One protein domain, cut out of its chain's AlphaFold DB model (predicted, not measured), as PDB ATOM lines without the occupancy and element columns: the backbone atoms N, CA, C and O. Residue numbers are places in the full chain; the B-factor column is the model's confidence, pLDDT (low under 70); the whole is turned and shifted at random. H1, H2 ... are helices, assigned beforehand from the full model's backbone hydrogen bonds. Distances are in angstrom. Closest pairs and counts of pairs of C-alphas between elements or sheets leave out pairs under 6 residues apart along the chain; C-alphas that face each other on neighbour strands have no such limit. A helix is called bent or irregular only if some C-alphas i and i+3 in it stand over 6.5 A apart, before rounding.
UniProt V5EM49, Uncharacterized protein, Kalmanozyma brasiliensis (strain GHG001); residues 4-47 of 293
ATOM      1  N   SER A   4     -38.997 -17.911 -24.350       81.44
ATOM      2  CA  SER A   4     -38.786 -16.718 -23.515       81.44
ATOM      3  C   SER A   4     -39.988 -16.372 -22.619       81.44
ATOM      4  O   SER A   4     -39.783 -15.993 -21.470       81.44
ATOM      5  N   GLN A   5     -41.232 -16.558 -23.084       85.75
ATOM      6  CA  GLN A   5     -42.416 -16.325 -22.245       85.75
ATOM      7  C   GLN A   5     -42.545 -17.391 -21.156       85.75
ATOM      8  O   GLN A   5     -42.832 -17.039 -20.020       85.75
ATOM      9  N   ILE A   6     -42.269 -18.662 -21.474       88.69
ATOM     10  CA  ILE A   6     -42.304 -19.766 -20.500       88.69
ATOM     11  C   ILE A   6     -41.290 -19.505 -19.374       88.69
ATOM     12  O   ILE A   6     -41.649 -19.581 -18.200       88.69
ATOM     13  N   VAL A   7     -40.059 -19.112 -19.728       89.38
ATOM     14  CA  VAL A   7     -38.994 -18.751 -18.773       89.38
ATOM     15  C   VAL A   7     -39.362 -17.517 -17.941       89.38
ATOM     16  O   VAL A   7     -39.164 -17.516 -16.730       89.38
ATOM     17  N   LEU A   8     -39.941 -16.478 -18.554       90.94
ATOM     18  CA  LEU A   8     -40.374 -15.283 -17.825       90.94
ATOM     19  C   LEU A   8     -41.502 -15.601 -16.827       90.94
ATOM     20  O   LEU A   8     -41.472 -15.112 -15.700       90.94
ATOM     21  N   THR A   9     -42.462 -16.452 -17.209       91.12
ATOM     22  CA  THR A   9     -43.552 -16.876 -16.314       91.12
ATOM     23  C   THR A   9     -43.095 -17.808 -15.196       91.12
ATOM     24  O   THR A   9     -43.600 -17.698 -14.083       91.12
ATOM     25  N   SER A  10     -42.132 -18.708 -15.432       91.06
ATOM     26  CA  SER A  10     -41.624 -19.568 -14.356       91.06
ATOM     27  C   SER A  10     -40.792 -18.772 -13.349       91.06
ATOM     28  O   SER A  10     -40.957 -18.964 -12.146       91.06
ATOM     29  N   LEU A  11     -39.974 -17.819 -13.814       93.69
ATOM     30  CA  LEU A  11     -39.232 -16.905 -12.942       93.69
ATOM     31  C   LEU A  11     -40.156 -16.016 -12.098       93.69
ATOM     32  O   LEU A  11     -39.905 -15.861 -10.904       93.69
ATOM     33  N   SER A  12     -41.236 -15.464 -12.667       92.81
ATOM     34  CA  SER A  12     -42.166 -14.628 -11.894       92.81
ATOM     35  C   SER A  12     -42.940 -15.430 -10.843       92.81
ATOM     36  O   SER A  12     -43.043 -14.986  -9.700       92.81
ATOM     37  N   VAL A  13     -43.403 -16.641 -11.176       95.81
ATOM     38  CA  VAL A  13     -44.074 -17.541 -10.220       95.81
ATOM     39  C   VAL A  13     -43.130 -17.959  -9.087       95.81
ATOM     40  O   VAL A  13     -43.523 -17.901  -7.922       95.81
ATOM     41  N   LEU A  14     -41.878 -18.315  -9.394       95.25
ATOM     42  CA  LEU A  14     -40.872 -18.653  -8.377       95.25
ATOM     43  C   LEU A  14     -40.510 -17.449  -7.493       95.25
ATOM     44  O   LEU A  14     -40.373 -17.611  -6.282       95.25
ATOM     45  N   GLY A  15     -40.409 -16.245  -8.065       96.44
ATOM     46  CA  GLY A  15     -40.172 -15.011  -7.313       96.44
ATOM     47  C   GLY A  15     -41.300 -14.697  -6.326       96.44
ATOM     48  O   GLY A  15     -41.043 -14.481  -5.143       96.44
ATOM     49  N   VAL A  16     -42.557 -14.748  -6.782       96.94
ATOM     50  CA  VAL A  16     -43.737 -14.536  -5.923       96.94
ATOM     51  C   VAL A  16     -43.838 -15.612  -4.837       96.94
ATOM     52  O   VAL A  16     -44.080 -15.278  -3.677       96.94
ATOM     53  N   ALA A  17     -43.591 -16.885  -5.167       95.81
ATOM     54  CA  ALA A  17     -43.584 -17.969  -4.185       95.81
ATOM     55  C   ALA A  17     -42.474 -17.798  -3.130       95.81
ATOM     56  O   ALA A  17     -42.723 -17.992  -1.940       95.81
ATOM     57  N   GLY A  18     -41.270 -17.381  -3.540       96.88
ATOM     58  CA  GLY A  18     -40.150 -17.106  -2.639       96.88
ATOM     59  C   GLY A  18     -40.422 -15.941  -1.683       96.88
ATOM     60  O   GLY A  18     -40.206 -16.072  -0.478       96.88
ATOM     61  N   ILE A  19     -40.961 -14.828  -2.194       96.75
ATOM     62  CA  ILE A  19     -41.355 -13.667  -1.378       96.75
ATOM     63  C   ILE A  19     -42.494 -14.045  -0.420       96.75
ATOM     64  O   ILE A  19     -42.410 -13.763   0.775       96.75
ATOM     65  N   GLY A  20     -43.523 -14.746  -0.907       96.62
ATOM     66  CA  GLY A  20     -44.635 -15.229  -0.083       96.62
ATOM     67  C   GLY A  20     -44.177 -16.162   1.042       96.62
ATOM     68  O   GLY A  20     -44.609 -16.007   2.185       96.62
ATOM     69  N   TYR A  21     -43.241 -17.074   0.758       94.94
ATOM     70  CA  TYR A  21     -42.640 -17.934   1.777       94.94
ATOM     71  C   TYR A  21     -41.798 -17.145   2.789       94.94
ATOM     72  O   TYR A  21     -41.898 -17.412   3.985       94.94
ATOM     73  N   ALA A  22     -41.019 -16.148   2.355       95.25
ATOM     74  CA  ALA A  22     -40.244 -15.297   3.259       95.25
ATOM     75  C   ALA A  22     -41.147 -14.507   4.228       95.25
ATOM     76  O   ALA A  22     -40.883 -14.482   5.433       95.25
ATOM     77  N   VAL A  23     -42.250 -13.935   3.728       95.00
ATOM     78  CA  VAL A  23     -43.260 -13.239   4.547       95.00
ATOM     79  C   VAL A  23     -43.949 -14.207   5.515       95.00
ATOM     80  O   VAL A  23     -44.034 -13.920   6.709       95.00
ATOM     81  N   TYR A  24     -44.383 -15.383   5.044       93.44
ATOM     82  CA  TYR A  24     -44.972 -16.424   5.898       93.44
ATOM     83  C   TYR A  24     -44.008 -16.891   6.999       93.44
ATOM     84  O   TYR A  24     -44.404 -17.019   8.159       93.44
ATOM     85  N   PHE A  25     -42.741 -17.131   6.654       92.62
ATOM     86  CA  PHE A  25     -41.722 -17.607   7.583       92.62
ATOM     87  C   PHE A  25     -41.405 -16.563   8.657       92.62
ATOM     88  O   PHE A  25     -41.333 -16.905   9.838       92.62
ATOM     89  N   ASP A  26     -41.277 -15.284   8.287       91.19
ATOM     90  CA  ASP A  26     -41.050 -14.221   9.265       91.19
ATOM     91  C   ASP A  26     -42.281 -13.978  10.154       91.19
ATOM     92  O   ASP A  26     -42.142 -13.861  11.371       91.19
ATOM     93  N   HIS A  27     -43.496 -14.012   9.597       89.81
ATOM     94  CA  HIS A  27     -44.740 -13.954  10.373       89.81
ATOM     95  C   HIS A  27     -44.833 -15.111  11.386       89.81
ATOM     96  O   HIS A  27     -45.049 -14.886  12.580       89.81
ATOM     97  N   ARG A  28     -44.572 -16.349  10.946       88.19
ATOM     98  CA  ARG A  28     -44.524 -17.543  11.807       88.19
ATOM     99  C   ARG A  28     -43.454 -17.428  12.899       88.19
ATOM    100  O   ARG A  28     -43.711 -17.823  14.032       88.19
ATOM    101  N   ARG A  29     -42.286 -16.858  12.586       84.94
ATOM    102  CA  ARG A  29     -41.194 -16.609  13.544       84.94
ATOM    103  C   ARG A  29     -41.553 -15.540  14.580       84.94
ATOM    104  O   ARG A  29     -41.255 -15.722  15.757       84.94
ATOM    105  N   ARG A  30     -42.183 -14.433  14.172       80.38
ATOM    106  CA  ARG A  30     -42.573 -13.330  15.075       80.38
ATOM    107  C   ARG A  30     -43.704 -13.723  16.031       80.38
ATOM    108  O   ARG A  30     -43.709 -13.266  17.173       80.38
ATOM    109  N   ASN A  31     -44.615 -14.589  15.585       81.94
ATOM    110  CA  ASN A  31     -45.757 -15.046  16.381       81.94
ATOM    111  C   ASN A  31     -45.429 -16.194  17.355       81.94
ATOM    112  O   ASN A  31     -46.262 -16.518  18.199       81.94
ATOM    113  N   ASP A  32     -44.231 -16.781  17.292       87.25
ATOM    114  CA  ASP A  32     -43.795 -17.812  18.238       87.25
ATOM    115  C   ASP A  32     -43.686 -17.234  19.675       87.25
ATOM    116  O   ASP A  32     -42.888 -16.316  19.929       87.25
ATOM    117  N   PRO A  33     -44.445 -17.760  20.661       85.50
ATOM    118  CA  PRO A  33     -44.378 -17.288  22.042       85.50
ATOM    119  C   PRO A  33     -43.005 -17.525  22.690       85.50
ATOM    120  O   PRO A  33     -42.618 -16.756  23.574       85.50
ATOM    121  N   ALA A  34     -42.236 -18.532  22.264       85.25
ATOM    122  CA  ALA A  34     -40.869 -18.756  22.729       85.25
ATOM    123  C   ALA A  34     -39.908 -17.682  22.193       85.25
ATOM    124  O   ALA A  34     -39.067 -17.187  22.949       85.25
ATOM    125  N   PHE A  35     -40.072 -17.247  20.938       83.12
ATOM    126  CA  PHE A  35     -39.298 -16.140  20.364       83.12
ATOM    127  C   PHE A  35     -39.586 -14.817  21.090       83.12
ATOM    128  O   PHE A  35     -38.652 -14.147  21.542       83.12
ATOM    129  N   ARG A  36     -40.866 -14.487  21.322       86.50
ATOM    130  CA  ARG A  36     -41.266 -13.297  22.102       86.50
ATOM    131  C   ARG A  36     -40.724 -13.342  23.538       86.50
ATOM    132  O   ARG A  36     -40.150 -12.356  24.005       86.50
ATOM    133  N   LYS A  37     -40.809 -14.495  24.220       88.31
ATOM    134  CA  LYS A  37     -40.205 -14.707  25.554       88.31
ATOM    135  C   LYS A  37     -38.676 -14.558  25.532       88.31
ATOM    136  O   LYS A  37     -38.117 -13.981  26.466       88.31
ATOM    137  N   LYS A  38     -37.989 -15.015  24.475       87.62
ATOM    138  CA  LYS A  38     -36.532 -14.857  24.308       87.62
ATOM    139  C   LYS A  38     -36.136 -13.389  24.137       87.62
ATOM    140  O   LYS A  38     -35.236 -12.944  24.847       87.62
ATOM    141  N   LEU A  39     -36.831 -12.629  23.284       87.31
ATOM    142  CA  LEU A  39     -36.596 -11.188  23.116       87.31
ATOM    143  C   LEU A  39     -36.831 -10.418  24.421       87.31
ATOM    144  O   LEU A  39     -35.952  -9.676  24.848       87.31
ATOM    145  N   ALA A  40     -37.946 -10.665  25.115       88.00
ATOM    146  CA  ALA A  40     -38.227 -10.038  26.410       88.00
ATOM    147  C   ALA A  40     -37.180 -10.397  27.485       88.00
ATOM    148  O   ALA A  40     -36.839  -9.567  28.326       88.00
ATOM    149  N   LYS A  41     -36.626 -11.619  27.460       91.81
ATOM    150  CA  LYS A  41     -35.520 -12.035  28.341       91.81
ATOM    151  C   LYS A  41     -34.174 -11.426  27.928       91.81
ATOM    152  O   LYS A  41     -33.297 -11.307  28.777       91.81
ATOM    153  N   GLN A  42     -34.001 -11.037  26.663       88.69
ATOM    154  CA  GLN A  42     -32.796 -10.383  26.150       88.69
ATOM    155  C   GLN A  42     -32.803  -8.869  26.419       88.69
ATOM    156  O   GLN A  42     -31.811  -8.363  26.932       88.69
ATOM    157  N   SER A  43     -33.919  -8.162  26.214       86.44
ATOM    158  CA  SER A  43     -34.045  -6.736  26.565       86.44
ATOM    159  C   SER A  43     -34.039  -6.495  28.081       86.44
ATOM    160  O   SER A  43     -33.406  -5.556  28.561       86.44
ATOM    161  N   LYS A  44     -34.627  -7.406  28.874       91.38
ATOM    162  CA  LYS A  44     -34.463  -7.441  30.346       91.38
ATOM    163  C   LYS A  44     -33.066  -7.897  30.801       91.38
ATOM    164  O   LYS A  44     -32.799  -7.884  32.002       91.38
ATOM    165  N   LYS A  45     -32.187  -8.326  29.884       91.38
ATOM    166  CA  LYS A  45     -30.764  -8.588  30.155       91.38
ATOM    167  C   LYS A  45     -29.896  -7.391  29.786       91.38
ATOM    168  O   LYS A  45     -29.128  -6.991  30.651       91.38
ATOM    169  N   SER A  46     -30.041  -6.811  28.588       87.94
ATOM    170  CA  SER A  46     -29.296  -5.601  28.203       87.94
ATOM    171  C   SER A  46     -29.559  -4.489  29.209       87.94
ATOM    172  O   SER A  46     -28.649  -4.147  29.943       87.94
ATOM    173  N   SER A  47     -30.818  -4.110  29.453       88.69
ATOM    174  CA  SER A  47     -31.148  -3.044  30.416       88.69
ATOM    175  C   SER A  47     -30.686  -3.313  31.861       88.69
ATOM    176  O   SER A  47     -30.549  -2.377  32.645       88.69
TER     177      SER A  47
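This is residues 4 to 47 of the 293 residues of an uncharacterized protein of Kalmanozyma brasiliensis (strain GHG001) (UniProt V5EM49). A long straight helix, H1, and a shorter one, H2, meet near their ends and make an open corner, like a bent stick with a longer and a shorter arm. Neither arm folds back on the other, and residues 4 to 47 stand free, 4 to 30 of them in H1 and 33 to 47 in H2. The printed part has 44 residues with two named helices, H1 then H2, and no named strand; the class is all helix. The whole is extended, with a radius of gyration of the C-alphas of 17.8 A and spans of 56 by 18 by 7 A.

H1, residues 4 to 30, is the longest helix, with 27 residues. H2, residues 33 to 47, is close to H1 but not clearly touching it, with 2 pairs of C-alphas within 8 A. The closest C-alphas of the two are those of Arg 29 and Phe 35, 7.1 A apart. Their lines stand at a steep tilt of 64 degrees, and they run the same way. Their centres are 31.0 A apart. In H1 and H2 every O i to N i+4 pair is within hydrogen-bond range.

H1 begins at C-alpha 4, at (-38.786, -16.718, -23.515), and ends at C-alpha 30, at (-42.573, -13.330, 15.075), 38.9 A from first to last C-alpha. H2 has 15 residues, from Pro 33 to Ser 47, and measures 21.2 A; its last C-alpha is at (-31.148, -3.044, 30.416). Neither helix is bent.

The outline is a rod. The two C-alphas farthest apart are those of Ser 4 and Ser 47, 56.2 A. The printed part has no cut, and the link from H1 to H2, 2 residues, is tight. The mean pLDDT of the printed part is 90.2, and no printed residue is under 70.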